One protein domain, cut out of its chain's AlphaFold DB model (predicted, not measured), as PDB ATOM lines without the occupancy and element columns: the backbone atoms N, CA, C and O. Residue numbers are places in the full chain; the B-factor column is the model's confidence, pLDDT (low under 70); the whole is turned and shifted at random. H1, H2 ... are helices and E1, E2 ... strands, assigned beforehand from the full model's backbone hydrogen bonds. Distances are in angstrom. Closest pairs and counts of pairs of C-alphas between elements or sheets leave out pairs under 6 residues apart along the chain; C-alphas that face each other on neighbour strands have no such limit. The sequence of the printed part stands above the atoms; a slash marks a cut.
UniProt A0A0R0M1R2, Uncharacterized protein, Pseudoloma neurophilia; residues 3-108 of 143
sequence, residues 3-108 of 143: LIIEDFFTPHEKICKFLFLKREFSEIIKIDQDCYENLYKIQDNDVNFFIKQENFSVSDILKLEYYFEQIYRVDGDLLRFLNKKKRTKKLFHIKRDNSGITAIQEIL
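AT A GLANCE: This is residues 3 to 108 of the 143 residues of an uncharacterized protein of Pseudoloma neurophilia (UniProt A0A0R0M1R2). One twisted sheet of six strands, curled like part of a barrel, wraps round helix H1 on one face, while helix H3 packs on the opposite face along E1. Helix H2 lies off the sheet, near H3, and residues 20 to 32 make the long link from H1 to it. The printed part has 106 residues with three named helices and six named strands, in the order E1 H1 H2 E2 H3 E3 E4 E5 E6, and its class is mixed, helices and strands. The sheet is mixed, in the order E2 E1 E3 E4 E5 E6. The whole is compact, with a radius of gyration of the C-alphas of 13.8 A and spans of 41 by 29 by 26 A.

HOW THE PARTS SIT: E1, residues 3 to 6, is parallel to E3, residues 70 to 75, with N 5 and O 72 2.8 A apart. On the other side of E1 is the edge strand E2, residues 48 to 52, also parallel, with N 4 and O 49 2.9 A apart. Residues 26 to 27 pair in parallel with residues 49 to 50 of E2. E3 and E4, residues 78 to 83, form a hairpin, with N 73 and O 80 2.8 A apart. E4 and E5, residues 88 to 97, form the next, with N 81 and O 90 2.8 A apart. E5 and the edge strand E6, residues 100 to 107, form the last, with N 95 and O 103 2.8 A apart. E3 to E6 are a meander, each strand the antiparallel neighbour of the one before. The sheet curls round H1, residues 12 to 19; the closest C-alphas of H1 and E6, Phe 18 and Ile 104, are 6.3 A apart. E1, H1, H2 at residues 33 to 41, and E2 form a strand-helix-strand unit, two parallel neighbour strands with helices between. H3, residues 58 to 67, is on the opposite face from H1, over E1, at a height over the sheet of 10.0 A; it runs along the strands, at 4 degrees to E1 on the local plane. E2, H3 and E3 form a split unit, with E1 between the two strands and a right-handed crossover. H2 is not on the sheet; it is close to H3 but not clearly touching, the closest C-alphas, Leu 39 and Tyr 67, being 7.1 A apart. Every O i to N i+4 pair is within hydrogen-bond range in H1 and H2, and 5 of 6 in H3.

IN THESE COORDINATES: E1 begins at C-alpha 3, (-3.087, -26.973, -24.147). E5 is the longest strand at 29.5 A, and E6 is 19.8 A, ending at C-alpha 107, (-7.738, -37.047, -41.269). H3 is 15.1 A long.

THE WHOLE: The two C-alphas farthest apart, those of Lys 41 and Asn 98, are 42.5 A apart. The printed part has no cut, and the link from H1 to H2 is long. Mean pLDDT of the printed part is 89.1; residue 22 and residues 43 to 45 are under 70.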
ATOM      1  N   LEU A   3      -3.973 -25.991 -24.775       95.31
ATOM      2  CA  LEU A   3      -3.087 -26.973 -24.147       95.31
ATOM      3  C   LEU A   3      -2.548 -27.949 -25.197       95.31
ATOM      4  O   LEU A   3      -3.327 -28.503 -25.975       95.31
ATOM      5  N   ILE A   4      -1.240 -28.189 -25.188       96.56
ATOM      6  CA  ILE A   4      -0.600 -29.307 -25.887       96.56
ATOM      7  C   ILE A   4      -0.159 -30.347 -24.854       96.56
ATOM      8  O   ILE A   4       0.551 -30.028 -23.909       96.56
ATOM      9  N   ILE A   5      -0.570 -31.592 -25.041       96.88
ATOM     10  CA  ILE A   5      -0.115 -32.754 -24.284       96.88
ATOM     11  C   ILE A   5       0.808 -33.515 -25.231       96.88
ATOM     12  O   ILE A   5       0.338 -34.175 -26.163       96.88
ATOM     13  N   GLU A   6       2.112 -33.318 -25.054       95.38
ATOM     14  CA  GLU A   6       3.150 -33.909 -25.896       95.38
ATOM     15  C   GLU A   6       3.601 -35.265 -25.355       95.38
ATOM     16  O   GLU A   6       3.502 -35.534 -24.157       95.38
ATOM     17  N   ASP A   7       4.115 -36.103 -26.251       93.19
ATOM     18  CA  ASP A   7       4.907 -37.271 -25.883       93.19
ATOM     19  C   ASP A   7       6.391 -37.007 -26.167       93.19
ATOM     20  O   ASP A   7       6.762 -36.050 -26.855       93.19
ATOM     21  N   PHE A   8       7.248 -37.904 -25.685       89.62
ATOM     22  CA  PHE A   8       8.696 -37.822 -25.881       89.62
ATOM     23  C   PHE A   8       9.125 -37.699 -27.358       89.62
ATOM     24  O   PHE A   8      10.166 -37.119 -27.667       89.62
ATOM     25  N   PHE A   9       8.345 -38.253 -28.291       89.94
ATOM     26  CA  PHE A   9       8.695 -38.308 -29.713       89.94
ATOM     27  C   PHE A   9       8.152 -37.122 -30.521       89.94
ATOM     28  O   PHE A   9       8.607 -36.871 -31.642       89.94
ATOM     29  N   THR A  10       7.188 -36.388 -29.971       91.50
ATOM     30  CA  THR A  10       6.411 -35.362 -30.668       91.50
ATOM     31  C   THR A  10       6.345 -34.098 -29.830       91.50
ATOM     32  O   THR A  10       5.278 -33.729 -29.337       91.50
ATOM     33  N   PRO A  11       7.473 -33.390 -29.705       92.19
ATOM     34  CA  PRO A  11       7.520 -32.213 -28.869       92.19
ATOM     35  C   PRO A  11       6.681 -31.081 -29.486       92.19
ATOM     36  O   PRO A  11       6.527 -30.962 -30.714       92.19
ATOM     37  N   HIS A  12       6.109 -30.250 -28.626       92.62
ATOM     38  CA  HIS A  12       5.149 -29.207 -28.941       92.62
ATOM     39  C   HIS A  12       5.702 -28.214 -29.957       92.62
ATOM     40  O   HIS A  12       4.932 -27.726 -30.778       92.62
ATOM     41  N   GLU A  13       7.011 -27.948 -30.002       91.06
ATOM     42  CA  GLU A  13       7.608 -27.043 -30.989       91.06
ATOM     43  C   GLU A  13       7.386 -27.553 -32.416       91.06
ATOM     44  O   GLU A  13       7.163 -26.767 -33.342       91.06
ATOM     45  N   LYS A  14       7.400 -28.880 -32.614       90.69
ATOM     46  CA  LYS A  14       7.095 -29.491 -33.914       90.69
ATOM     47  C   LYS A  14       5.619 -29.333 -34.241       90.69
ATOM     48  O   LYS A  14       5.298 -28.909 -35.348       90.69
ATOM     49  N   ILE A  15       4.734 -29.605 -33.282       91.12
ATOM     50  CA  ILE A  15       3.286 -29.410 -33.446       91.12
ATOM     51  C   ILE A  15       2.993 -27.950 -33.806       91.12
ATOM     52  O   ILE A  15       2.277 -27.674 -34.771       91.12
ATOM     53  N   CYS A  16       3.631 -27.015 -33.105       91.19
ATOM     54  CA  CYS A  16       3.542 -25.586 -33.353       91.19
ATOM     55  C   CYS A  16       3.995 -25.207 -34.743       91.19
ATOM     56  O   CYS A  16       3.257 -24.522 -35.442       91.19
ATOM     57  N   LYS A  17       5.143 -25.713 -35.192       89.75
ATOM     58  CA  LYS A  17       5.637 -25.448 -36.543       89.75
ATOM     59  C   LYS A  17       4.620 -25.804 -37.635       89.75
ATOM     60  O   LYS A  17       4.573 -25.108 -38.647       89.75
ATOM     61  N   PHE A  18       3.837 -26.871 -37.458       89.56
ATOM     62  CA  PHE A  18       2.876 -27.325 -38.469       89.56
ATOM     63  C   PHE A  18       1.474 -26.724 -38.315       89.56
ATOM     64  O   PHE A  18       0.821 -26.476 -39.325       89.56
ATOM     65  N   LEU A  19       0.999 -26.504 -37.086       89.62
ATOM     66  CA  LEU A  19      -0.399 -26.136 -36.825       89.62
ATOM     67  C   LEU A  19      -0.598 -24.690 -36.366       89.62
ATOM     68  O   LEU A  19      -1.697 -24.152 -36.501       89.62
ATOM     69  N   PHE A  20       0.437 -24.050 -35.823       86.44
ATOM     70  CA  PHE A  20       0.330 -22.730 -35.214       86.44
ATOM     71  C   PHE A  20       1.252 -21.725 -35.905       86.44
ATOM     72  O   PHE A  20       2.469 -21.870 -35.965       86.44
ATOM     73  N   LEU A  21       0.677 -20.624 -36.386       72.31
ATOM     74  CA  LEU A  21       1.466 -19.499 -36.884       72.31
ATOM     75  C   LEU A  21       2.064 -18.741 -35.688       72.31
ATOM     76  O   LEU A  21       1.385 -17.906 -35.100       72.31
ATOM     77  N   LYS A  22       3.318 -19.056 -35.325       67.88
ATOM     78  CA  LYS A  22       4.126 -18.361 -34.297       67.88
ATOM     79  C   LYS A  22       3.382 -18.111 -32.973       67.88
ATOM     80  O   LYS A  22       3.289 -16.977 -32.512       67.88
ATOM     81  N   ARG A  23       2.842 -19.167 -32.365       81.56
ATOM     82  CA  ARG A  23       2.335 -19.099 -30.988       81.56
ATOM     83  C   ARG A  23       3.425 -19.513 -30.013       81.56
ATOM     84  O   ARG A  23       4.125 -20.489 -30.267       81.56
ATOM     85  N   GLU A  24       3.521 -18.787 -28.910       86.56
ATOM     86  CA  GLU A  24       4.358 -19.164 -27.778       86.56
ATOM     87  C   GLU A  24       3.552 -20.025 -26.807       86.56
ATOM     88  O   GLU A  24       2.351 -19.802 -26.600       86.56
ATOM     89  N   PHE A  25       4.228 -21.026 -26.251       91.94
ATOM     90  CA  PHE A  25       3.680 -21.971 -25.296       91.94
ATOM     91  C   PHE A  25       4.578 -22.004 -24.062       91.94
ATOM     92  O   PHE A  25       5.801 -22.020 -24.181       91.94
ATOM     93  N   SER A  26       3.965 -21.999 -22.883       92.25
ATOM     94  CA  SER A  26       4.664 -22.145 -21.603       92.25
ATOM     95  C   SER A  26       4.530 -23.573 -21.075       92.25
ATOM     96  O   SER A  26       3.458 -24.169 -21.171       92.25
ATOM     97  N   GLU A  27       5.601 -24.120 -20.507       94.19
ATOM     98  CA  GLU A  27       5.571 -25.457 -19.901       94.19
ATOM     99  C   GLU A  27       4.874 -25.407 -18.540       94.19
ATOM    100  O   GLU A  27       5.206 -24.567 -17.700       94.19
ATOM    101  N   ILE A  28       3.952 -26.335 -18.288       93.25
ATOM    102  CA  ILE A  28       3.520 -26.645 -16.923       93.25
ATOM    103  C   ILE A  28       4.385 -27.808 -16.443       93.25
ATOM    104  O   ILE A  28       4.277 -28.923 -16.943       93.25
ATOM    105  N   ILE A  29       5.266 -27.528 -15.483       89.69
ATOM    106  CA  ILE A  29       6.235 -28.500 -14.944       89.69
ATOM    107  C   ILE A  29       5.662 -29.227 -13.723       89.69
ATOM    108  O   ILE A  29       6.028 -30.363 -13.431       89.69
ATOM    109  N   LYS A  30       4.752 -28.573 -12.998       88.06
ATOM    110  CA  LYS A  30       4.156 -29.086 -11.770       88.06
ATOM    111  C   LYS A  30       2.698 -28.670 -11.686       88.06
ATOM    112  O   LYS A  30       2.343 -27.555 -12.062       88.06
ATOM    113  N   ILE A  31       1.885 -29.582 -11.170       85.06
ATOM    114  CA  ILE A  31       0.472 -29.366 -10.902       85.06
ATOM    115  C   ILE A  31       0.292 -29.392  -9.389       85.06
ATOM    116  O   ILE A  31       0.456 -30.423  -8.742       85.06
ATOM    117  N   ASP A  32       0.006 -28.228  -8.832       85.56
ATOM    118  CA  ASP A  32      -0.382 -28.016  -7.445       85.56
ATOM    119  C   ASP A  32      -1.575 -27.052  -7.395       85.56
ATOM    120  O   ASP A  32      -2.089 -26.613  -8.428       85.56
ATOM    121  N   GLN A  33      -2.060 -26.758  -6.190       80.50
ATOM    122  CA  GLN A  33      -3.212 -25.881  -5.997       80.50
ATOM    123  C   GLN A  33      -2.983 -24.491  -6.620       80.50
ATOM    124  O   GLN A  33      -3.857 -23.978  -7.321       80.50
ATOM    125  N   ASP A  34      -1.773 -23.946  -6.477       83.75
ATOM    126  CA  ASP A  34      -1.376 -22.663  -7.065       83.75
ATOM    127  C   ASP A  34      -1.430 -22.687  -8.598       83.75
ATOM    128  O   ASP A  34      -1.862 -21.715  -9.224       83.75
ATOM    129  N   CYS A  35      -1.029 -23.797  -9.231       86.06
ATOM    130  CA  CYS A  35      -1.147 -23.975 -10.678       86.06
ATOM    131  C   CYS A  35      -2.592 -23.757 -11.154       86.06
ATOM    132  O   CYS A  35      -2.831 -22.971 -12.075       86.06
ATOM    133  N   TYR A  36      -3.568 -24.390 -10.501       83.31
ATOM    134  CA  TYR A  36      -4.977 -24.269 -10.881       83.31
ATOM    135  C   TYR A  36      -5.546 -22.875 -10.615       83.31
ATOM    136  O   TYR A  36      -6.285 -22.346 -11.450       83.31
ATOM    137  N   GLU A  37      -5.180 -22.250  -9.496       83.38
ATOM    138  CA  GLU A  37      -5.562 -20.862  -9.230       83.38
ATOM    139  C   GLU A  37      -5.019 -19.905 -10.291       83.38
ATOM    140  O   GLU A  37      -5.719 -18.992 -10.734       83.38
ATOM    141  N   ASN A  38      -3.774 -20.114 -10.719       83.69
ATOM    142  CA  ASN A  38      -3.146 -19.296 -11.746       83.69
ATOM    143  C   ASN A  38      -3.817 -19.500 -13.104       83.69
ATOM    144  O   ASN A  38      -4.139 -18.511 -13.760       83.69
ATOM    145  N   LEU A  39      -4.101 -20.747 -13.493       85.69
ATOM    146  CA  LEU A  39      -4.843 -21.060 -14.719       85.69
ATOM    147  C   LEU A  39      -6.227 -20.397 -14.736       85.69
ATOM    148  O   LEU A  39      -6.647 -19.883 -15.771       85.69
ATOM    149  N   TYR A  40      -6.909 -20.349 -13.589       80.69
ATOM    150  CA  TYR A  40      -8.189 -19.656 -13.458       80.69
ATOM    151  C   TYR A  40      -8.056 -18.137 -13.648       80.69
ATOM    152  O   TYR A  40      -8.850 -17.524 -14.357       80.69
ATOM    153  N   LYS A  41      -7.024 -17.518 -13.061       80.12
ATOM    154  CA  LYS A  41      -6.793 -16.062 -13.139       80.12
ATOM    155  C   LYS A  41      -6.419 -15.582 -14.545       80.12
ATOM    156  O   LYS A  41      -6.696 -14.437 -14.886       80.12
ATOM    157  N   ILE A  42      -5.784 -16.426 -15.357       80.31
ATOM    158  CA  ILE A  42      -5.283 -16.061 -16.695       80.31
ATOM    159  C   ILE A  42      -6.196 -16.510 -17.840       80.31
ATOM    160  O   ILE A  42      -5.784 -16.448 -19.000       80.31
ATOM    161  N   GLN A  43      -7.422 -16.946 -17.534       67.62
ATOM    162  CA  GLN A  43      -8.344 -17.532 -18.511       67.62
ATOM    163  C   GLN A  43      -8.616 -16.621 -19.727       67.62
ATOM    164  O   GLN A  43      -8.805 -17.118 -20.840       67.62
ATOM    165  N   ASP A  44      -8.528 -15.303 -19.531       67.69
ATOM    166  CA  ASP A  44      -8.767 -14.277 -20.551       67.69
ATOM    167  C   ASP A  44      -7.500 -13.797 -21.295       67.69
ATOM    168  O   ASP A  44      -7.603 -13.005 -22.229       67.69
ATOM    169  N   ASN A  45      -6.300 -14.272 -20.934       67.50
ATOM    170  CA  ASN A  45      -5.026 -13.674 -21.378       67.50
ATOM    171  C   ASN A  45      -4.373 -14.317 -22.620       67.50
ATOM    172  O   ASN A  45      -3.179 -14.139 -22.836       67.50
ATOM    173  N   ASP A  46      -5.110 -15.072 -23.444       71.50
ATOM    174  CA  ASP A  46      -4.595 -15.706 -24.681       71.50
ATOM    175  C   ASP A  46      -3.289 -16.527 -24.521       71.50
ATOM    176  O   ASP A  46      -2.584 -16.826 -25.490       71.50
ATOM    177  N   VAL A  47      -2.987 -16.969 -23.296       86.25
ATOM    178  CA  VAL A  47      -1.794 -17.765 -22.990       86.25
ATOM    179  C   VAL A  47      -2.011 -19.216 -23.430       86.25
ATOM    180  O   VAL A  47      -3.104 -19.782 -23.289       86.25
ATOM    181  N   ASN A  48      -0.964 -19.828 -23.983       92.12
ATOM    182  CA  ASN A  48      -0.965 -21.226 -24.402       92.12
ATOM    183  C   ASN A  48       0.052 -22.019 -23.581       92.12
ATOM    184  O   ASN A  48       1.094 -21.492 -23.190       92.12
ATOM    185  N   PHE A  49      -0.254 -23.285 -23.333       94.75
ATOM    186  CA  PHE A  49       0.513 -24.138 -22.439       94.75
ATOM    187  C   PHE A  49       0.795 -25.496 -23.058       94.75
ATOM    188  O   PHE A  49       0.033 -25.975 -23.901       94.75
ATOM    189  N   PHE A  50       1.875 -26.126 -22.618       96.00
ATOM    190  CA  PHE A  50       2.152 -27.517 -22.930       96.00
ATOM    191  C   PHE A  50       2.554 -28.307 -21.685       96.00
ATOM    192  O   PHE A  50       3.029 -27.738 -20.699       96.00
ATOM    193  N   ILE A  51       2.345 -29.620 -21.747       96.62
ATOM    194  CA  ILE A  51       2.813 -30.596 -20.766       96.62
ATOM    195  C   ILE A  51       3.424 -31.797 -21.465       96.62
ATOM    196  O   ILE A  51       2.936 -32.215 -22.514       96.62
ATOM    197  N   LYS A  52       4.417 -32.392 -20.813       95.88
ATOM    198  CA  LYS A  52       4.976 -33.705 -21.139       95.88
ATOM    199  C   LYS A  52       4.138 -34.788 -20.484       95.88
ATOM    200  O   LYS A  52       4.099 -34.859 -19.256       95.88
ATOM    201  N   GLN A  53       3.444 -35.600 -21.278       94.75
ATOM    202  CA  GLN A  53       2.499 -36.601 -20.778       94.75
ATOM    203  C   GLN A  53       3.132 -37.546 -19.747       94.75
ATOM    204  O   GLN A  53       2.483 -37.920 -18.776       94.75
ATOM    205  N   GLU A  54       4.398 -37.908 -19.933       92.75
ATOM    206  CA  GLU A  54       5.161 -38.795 -19.054       92.75
ATOM    207  C   GLU A  54       5.379 -38.252 -17.635       92.75
ATOM    208  O   GLU A  54       5.623 -39.035 -16.717       92.75
ATOM    209  N   ASN A  55       5.269 -36.936 -17.437       93.62
ATOM    210  CA  ASN A  55       5.510 -36.292 -16.145       93.62
ATOM    211  C   ASN A  55       4.259 -36.224 -15.264       93.62
ATOM    212  O   ASN A  55       4.351 -35.819 -14.106       93.62
ATOM    213  N   PHE A  56       3.094 -36.595 -15.796       93.12
ATOM    214  CA  PHE A  56       1.817 -36.391 -15.128       93.12
ATOM    215  C   PHE A  56       1.001 -37.670 -15.069       93.12
ATOM    216  O   PHE A  56       1.002 -38.495 -15.984       93.12
ATOM    217  N   SER A  57       0.257 -37.831 -13.976       92.50
ATOM    218  CA  SER A  57      -0.707 -38.916 -13.891       92.50
ATOM    219  C   SER A  57      -1.873 -38.664 -14.849       92.50
ATOM    220  O   SER A  57      -2.200 -37.525 -15.193       92.50
ATOM    221  N   VAL A  58      -2.570 -39.731 -15.241       90.00
ATOM    222  CA  VAL A  58      -3.788 -39.613 -16.062       90.00
ATOM    223  C   VAL A  58      -4.834 -38.722 -15.378       90.00
ATOM    224  O   VAL A  58      -5.509 -37.947 -16.050       90.00
ATOM    225  N   SER A  59      -4.943 -38.799 -14.047       90.06
ATOM    226  CA  SER A  59      -5.854 -37.964 -13.255       90.06
ATOM    227  C   SER A  59      -5.519 -36.478 -13.391       90.06
ATOM    228  O   SER A  59      -6.403 -35.663 -13.657       90.06
ATOM    229  N   ASP A  60      -4.237 -36.125 -13.287       91.19
ATOM    230  CA  ASP A  60      -3.806 -34.730 -13.372       91.19
ATOM    231  C   ASP A  60      -3.987 -34.162 -14.779       91.19
ATOM    232  O   ASP A  60      -4.416 -33.020 -14.934       91.19
ATOM    233  N   ILE A  61      -3.735 -34.979 -15.805       92.56
ATOM    234  CA  ILE A  61      -3.984 -34.611 -17.202       92.56
ATOM    235  C   ILE A  61      -5.470 -34.318 -17.420       92.56
ATOM    236  O   ILE A  61      -5.806 -33.282 -17.987       92.56
ATOM    237  N   LEU A  62      -6.372 -35.174 -16.926       90.69
ATOM    238  CA  LEU A  62      -7.819 -34.950 -17.036       90.69
ATOM    239  C   LEU A  62      -8.259 -33.669 -16.314       90.69
ATOM    240  O   LEU A  62      -9.069 -32.900 -16.843       90.69
ATOM    241  N   LYS A  63      -7.704 -33.413 -15.123       89.88
ATOM    242  CA  LYS A  63      -7.941 -32.163 -14.393       89.88
ATOM    243  C   LYS A  63      -7.435 -30.958 -15.178       89.88
ATOM    244  O   LYS A  63      -8.159 -29.976 -15.268       89.88
ATOM    245  N   LEU A  64      -6.240 -31.013 -15.770       91.06
ATOM    246  CA  LEU A  64      -5.728 -29.926 -16.605       91.06
ATOM    247  C   LEU A  64      -6.626 -29.693 -17.806       91.06
ATOM    248  O   LEU A  64      -7.068 -28.567 -18.005       91.06
ATOM    249  N   GLU A  65      -6.950 -30.746 -18.560       91.62
ATOM    250  CA  GLU A  65      -7.808 -30.661 -19.735       91.62
ATOM    251  C   GLU A  65      -9.072 -29.855 -19.427       91.62
ATOM    252  O   GLU A  65      -9.440 -29.017 -20.245       91.62
ATOM    253  N   TYR A  66      -9.701 -30.013 -18.250       88.44
ATOM    254  CA  TYR A  66     -10.870 -29.232 -17.810       88.44
ATOM    255  C   TYR A  66     -10.730 -27.714 -18.027       88.44
ATOM    256  O   TYR A  66     -11.650 -27.111 -18.585       88.44
ATOM    257  N   TYR A  67      -9.582 -27.126 -17.683       89.19
ATOM    258  CA  TYR A  67      -9.343 -25.677 -17.711       89.19
ATOM    259  C   TYR A  67      -9.086 -25.106 -19.111       89.19
ATOM    260  O   TYR A  67      -9.140 -23.891 -19.301       89.19
ATOM    261  N   PHE A  68      -8.839 -25.953 -20.112       91.06
ATOM    262  CA  PHE A  68      -8.498 -25.507 -21.462       91.06
ATOM    263  C   PHE A  68      -9.654 -25.676 -22.449       91.06
ATOM    264  O   PHE A  68     -10.361 -26.687 -22.464       91.06
ATOM    265  N   GLU A  69      -9.830 -24.672 -23.316       90.25
ATOM    266  CA  GLU A  69     -10.850 -24.681 -24.373       90.25
ATOM    267  C   GLU A  69     -10.441 -25.536 -25.573       90.25
ATOM    268  O   GLU A  69     -11.289 -26.152 -26.223       90.25
ATOM    269  N   GLN A  70      -9.150 -25.513 -25.900       93.00
ATOM    270  CA  GLN A  70      -8.562 -26.210 -27.033       93.00
ATOM    271  C   GLN A  70      -7.445 -27.106 -26.527       93.00
ATOM    272  O   GLN A  70      -6.527 -26.626 -25.867       93.00
ATOM    273  N   ILE A  71      -7.534 -28.393 -26.835       95.56
ATOM    274  CA  ILE A  71      -6.590 -29.405 -26.375       95.56
ATOM    275  C   ILE A  71      -6.067 -30.149 -27.594       95.56
ATOM    276  O   ILE A  71      -6.845 -30.575 -28.449       95.56
ATOM    277  N   TYR A  72      -4.753 -30.300 -27.647       96.12
ATOM    278  CA  TYR A  72      -4.031 -31.107 -28.613       96.12
ATOM    279  C   TYR A  72      -3.304 -32.201 -27.851       96.12
ATOM    280  O   TYR A  72      -2.440 -31.892 -27.042       96.12
ATOM    281  N   ARG A  73      -3.652 -33.461 -28.091       96.31
ATOM    282  CA  ARG A  73      -3.061 -34.606 -27.398       96.31
ATOM    283  C   ARG A  73      -2.391 -35.541 -28.381       96.31
ATOM    284  O   ARG A  73      -3.035 -35.998 -29.327       96.31
ATOM    285  N   VAL A  74      -1.113 -35.808 -28.153       95.25
ATOM    286  CA  VAL A  74      -0.355 -36.786 -28.925       95.25
ATOM    287  C   VAL A  74      -0.609 -38.176 -28.357       95.25
ATOM    288  O   VAL A  74      -0.442 -38.406 -27.167       95.25
ATOM    289  N   ASP A  75      -0.984 -39.107 -29.225       90.12
ATOM    290  CA  ASP A  75      -1.106 -40.526 -28.913       90.12
ATOM    291  C   ASP A  75      -0.384 -41.320 -30.024       90.12
ATOM    292  O   ASP A  75      -0.987 -41.736 -31.018       90.12
ATOM    293  N   GLY A  76       0.937 -41.498 -29.896       88.81
ATOM    294  CA  GLY A  76       1.750 -42.208 -30.889       88.81
ATOM    295  C   GLY A  76       1.859 -41.440 -32.209       88.81
ATOM    296  O   GLY A  76       2.388 -40.335 -32.236       88.81
ATOM    297  N   ASP A  77       1.401 -42.026 -33.320       91.56
ATOM    298  CA  ASP A  77       1.367 -41.367 -34.644       91.56
ATOM    299  C   ASP A  77       0.111 -40.500 -34.855       91.56
ATOM    300  O   ASP A  77      -0.115 -39.959 -35.941       91.56
ATOM    301  N   LEU A  78      -0.733 -40.363 -33.832       93.00
ATOM    302  CA  LEU A  78      -1.962 -39.584 -33.895       93.00
ATOM    303  C   LEU A  78      -1.862 -38.330 -33.034       93.00
ATOM    304  O   LEU A  78      -1.315 -38.341 -31.936       93.00
ATOM    305  N   LEU A  79      -2.463 -37.253 -33.523       94.88
ATOM    306  CA  LEU A  79      -2.702 -36.036 -32.764       94.88
ATOM    307  C   LEU A  79      -4.205 -35.780 -32.722       94.88
ATOM    308  O   LEU A  79      -4.841 -35.525 -33.748       94.88
ATOM    309  N   ARG A  80      -4.783 -35.854 -31.527       94.56
ATOM    310  CA  ARG A  80      -6.195 -35.572 -31.275       94.56
ATOM    311  C   ARG A  80      -6.366 -34.106 -30.937       94.56
ATOM    312  O   ARG A  80      -5.676 -33.581 -30.070       94.56
ATOM    313  N   PHE A  81      -7.315 -33.458 -31.592       93.81
ATOM    314  CA  PHE A  81      -7.719 -32.098 -31.282       93.81
ATOM    315  C   PHE A  81      -9.140 -32.077 -30.742       93.81
ATOM    316  O   PHE A  81     -10.056 -32.620 -31.361       93.81
ATOM    317  N   LEU A  82      -9.326 -31.380 -29.628       93.19
ATOM    318  CA  LEU A  82     -10.620 -31.087 -29.037       93.19
ATOM    319  C   LEU A  82     -10.780 -29.576 -28.900       93.19
ATOM    320  O   LEU A  82      -9.961 -28.912 -28.274       93.19
ATOM    321  N   ASN A  83     -11.877 -29.038 -29.429       92.25
ATOM    322  CA  ASN A  83     -12.327 -27.678 -29.157       92.25
ATOM    323  C   ASN A  83     -13.657 -27.735 -28.407       92.25
ATOM    324  O   ASN A  83     -14.702 -28.002 -29.005       92.25
ATOM    325  N   LYS A  84     -13.630 -27.455 -27.105       88.81
ATOM    326  CA  LYS A  84     -14.819 -27.504 -26.245       88.81
ATOM    327  C   LYS A  84     -15.830 -26.418 -26.590       88.81
ATOM    328  O   LYS A  84     -17.028 -26.683 -26.623       88.81
ATOM    329  N   LYS A  85     -15.350 -25.214 -26.918       87.38
ATOM    330  CA  LYS A  85     -16.192 -24.057 -27.254       87.38
ATOM    331  C   LYS A  85     -17.006 -24.289 -28.525       87.38
ATOM    332  O   LYS A  85     -18.185 -23.957 -28.572       87.38
ATOM    333  N   LYS A  86     -16.382 -24.879 -29.547       89.19
ATOM    334  CA  LYS A  86     -17.030 -25.209 -30.827       89.19
ATOM    335  C   LYS A  86     -17.628 -26.617 -30.866       89.19
ATOM    336  O   LYS A  86     -18.278 -26.953 -31.846       89.19
ATOM    337  N   ARG A  87     -17.400 -27.429 -29.827       87.25
ATOM    338  CA  ARG A  87     -17.758 -28.857 -29.768       87.25
ATOM    339  C   ARG A  87     -17.247 -29.652 -30.975       87.25
ATOM    340  O   ARG A  87     -17.942 -30.511 -31.501       87.25
ATOM    341  N   THR A  88     -16.028 -29.357 -31.423       88.81
ATOM    342  CA  THR A  88     -15.415 -30.039 -32.571       88.81
ATOM    343  C   THR A  88     -14.270 -30.926 -32.118       88.81
ATOM    344  O   THR A  88     -13.402 -30.464 -31.373       88.81
ATOM    345  N   LYS A  89     -14.230 -32.153 -32.634       90.00
ATOM    346  CA  LYS A  89     -13.068 -33.038 -32.570       90.00
ATOM    347  C   LYS A  89     -12.432 -33.126 -33.957       90.00
ATOM    348  O   LYS A  89     -13.150 -33.134 -34.953       90.00
ATOM    349  N   LYS A  90     -11.104 -33.175 -34.022       90.69
ATOM    350  CA  LYS A  90     -10.360 -33.494 -35.248       90.69
ATOM    351  C   LYS A  90      -9.259 -34.486 -34.925       90.69
ATOM    352  O   LYS A  90      -8.739 -34.491 -33.808       90.69
ATOM    353  N   LEU A  91      -8.888 -35.288 -35.909       92.94
ATOM    354  CA  LEU A  91      -7.767 -36.206 -35.810       92.94
ATOM    355  C   LEU A  91      -6.740 -35.842 -36.873       92.94
ATOM    356  O   LEU A  91      -7.095 -35.543 -38.009       92.94
ATOM    357  N   PHE A  92      -5.470 -35.867 -36.501       93.38
ATOM    358  CA  PHE A  92      -4.370 -35.652 -37.424       93.38
ATOM    359  C   PHE A  92      -3.424 -36.845 -37.379       93.38
ATOM    360  O   PHE A  92      -3.141 -37.381 -36.309       93.38
ATOM    361  N   HIS A  93      -2.913 -37.231 -38.541       93.88
ATOM    362  CA  HIS A  93      -1.827 -38.190 -38.660       93.88
ATOM    363  C   HIS A  93      -0.484 -37.454 -38.641       93.88
ATOM    364  O   HIS A  93      -0.257 -36.539 -39.443       93.88
ATOM    365  N   ILE A  94       0.403 -37.864 -37.738       94.38
ATOM    366  CA  ILE A  94       1.773 -37.372 -37.618       94.38
ATOM    367  C   ILE A  94       2.653 -38.241 -38.519       94.38
ATOM    368  O   ILE A  94       2.947 -39.391 -38.213       94.38
ATOM    369  N   LYS A  95       3.101 -37.688 -39.646       93.25
ATOM    370  CA  LYS A  95       4.031 -38.370 -40.549       93.25
ATOM    371  C   LYS A  95       5.462 -38.178 -40.070       93.25
ATOM    372  O   LYS A  95       5.894 -37.049 -39.823       93.25
ATOM    373  N   ARG A  96       6.198 -39.284 -39.990       91.62
ATOM    374  CA  ARG A  96       7.591 -39.332 -39.542       91.62
ATOM    375  C   ARG A  96       8.485 -39.968 -40.605       91.62
ATOM    376  O   ARG A  96       8.045 -40.845 -41.345       91.62
ATOM    377  N   ASP A  97       9.727 -39.515 -40.673       89.00
ATOM    378  CA  ASP A  97      10.816 -40.147 -41.414       89.00
ATOM    379  C   ASP A  97      12.071 -40.258 -40.528       89.00
ATOM    380  O   ASP A  97      12.033 -39.971 -39.329       89.00
ATOM    381  N   ASN A  98      13.207 -40.645 -41.112       85.25
ATOM    382  CA  ASN A  98      14.479 -40.782 -40.392       85.25
ATOM    383  C   ASN A  98      15.008 -39.460 -39.792       85.25
ATOM    384  O   ASN A  98      15.933 -39.487 -38.985       85.25
ATOM    385  N   SER A  99      14.459 -38.308 -40.191       81.94
ATOM    386  CA  SER A  99      14.804 -36.971 -39.693       81.94
ATOM    387  C   SER A  99      13.808 -36.425 -38.655       81.94
ATOM    388  O   SER A  99      14.027 -35.349 -38.090       81.94
ATOM    389  N   GLY A 100      12.730 -37.167 -38.373       85.81
ATOM    390  CA  GLY A 100      11.692 -36.822 -37.404       85.81
ATOM    391  C   GLY A 100      10.343 -36.531 -38.065       85.81
ATOM    392  O   GLY A 100       9.960 -37.169 -39.040       85.81
ATOM    393  N   ILE A 101       9.579 -35.586 -37.511       90.69
ATOM    394  CA  ILE A 101       8.231 -35.255 -38.007       90.69
ATOM    395  C   ILE A 101       8.324 -34.421 -39.287       90.69
ATOM    396  O   ILE A 101       8.861 -33.308 -39.275       90.69
ATOM    397  N   THR A 102       7.739 -34.936 -40.368       91.56
ATOM    398  CA  THR A 102       7.735 -34.315 -41.699       91.56
ATOM    399  C   THR A 102       6.445 -33.571 -42.005       91.56
ATOM    400  O   THR A 102       6.477 -32.559 -42.706       91.56
ATOM    401  N   ALA A 103       5.312 -34.040 -41.480       91.94
ATOM    402  CA  ALA A 103       4.018 -33.395 -41.659       91.94
ATOM    403  C   ALA A 103       3.020 -33.799 -40.568       91.94
ATOM    404  O   ALA A 103       3.076 -34.906 -40.040       91.94
ATOM    405  N   ILE A 104       2.051 -32.923 -40.310       93.06
ATOM    406  CA  ILE A 104       0.840 -33.230 -39.542       93.06
ATOM    407  C   ILE A 104      -0.345 -32.987 -40.477       93.06
ATOM    408  O   ILE A 104      -0.525 -31.871 -40.963       93.06
ATOM    409  N   GLN A 105      -1.106 -34.036 -40.789       92.69
ATOM    410  CA  GLN A 105      -2.175 -33.990 -41.793       92.69
ATOM    411  C   GLN A 105      -3.519 -34.329 -41.166       92.69
ATOM    412  O   GLN A 105      -3.640 -35.352 -40.500       92.69
ATOM    413  N   GLU A 106      -4.522 -33.479 -41.385       89.81
ATOM    414  CA  GLU A 106      -5.884 -33.727 -40.910       89.81
ATOM    415  C   GLU A 106      -6.460 -34.969 -41.601       89.81
ATOM    416  O   GLU A 106      -6.430 -35.088 -42.827       89.81
ATOM    417  N   ILE A 107      -6.975 -35.897 -40.799       88.88
ATOM    418  CA  ILE A 107      -7.738 -37.047 -41.269       88.88
ATOM    419  C   ILE A 107      -9.177 -36.563 -41.439       88.88
ATOM    420  O   ILE A 107      -9.862 -36.269 -40.463       88.88
ATOM    421  N   LEU A 108      -9.618 -36.452 -42.693       77.06
ATOM    422  CA  LEU A 108     -10.951 -35.955 -43.060       77.06
ATOM    423  C   LEU A 108     -12.061 -37.005 -42.899       77.06
ATOM    424  O   LEU A 108     -13.214 -36.727 -43.224       77.06
TER     425      LEU A 108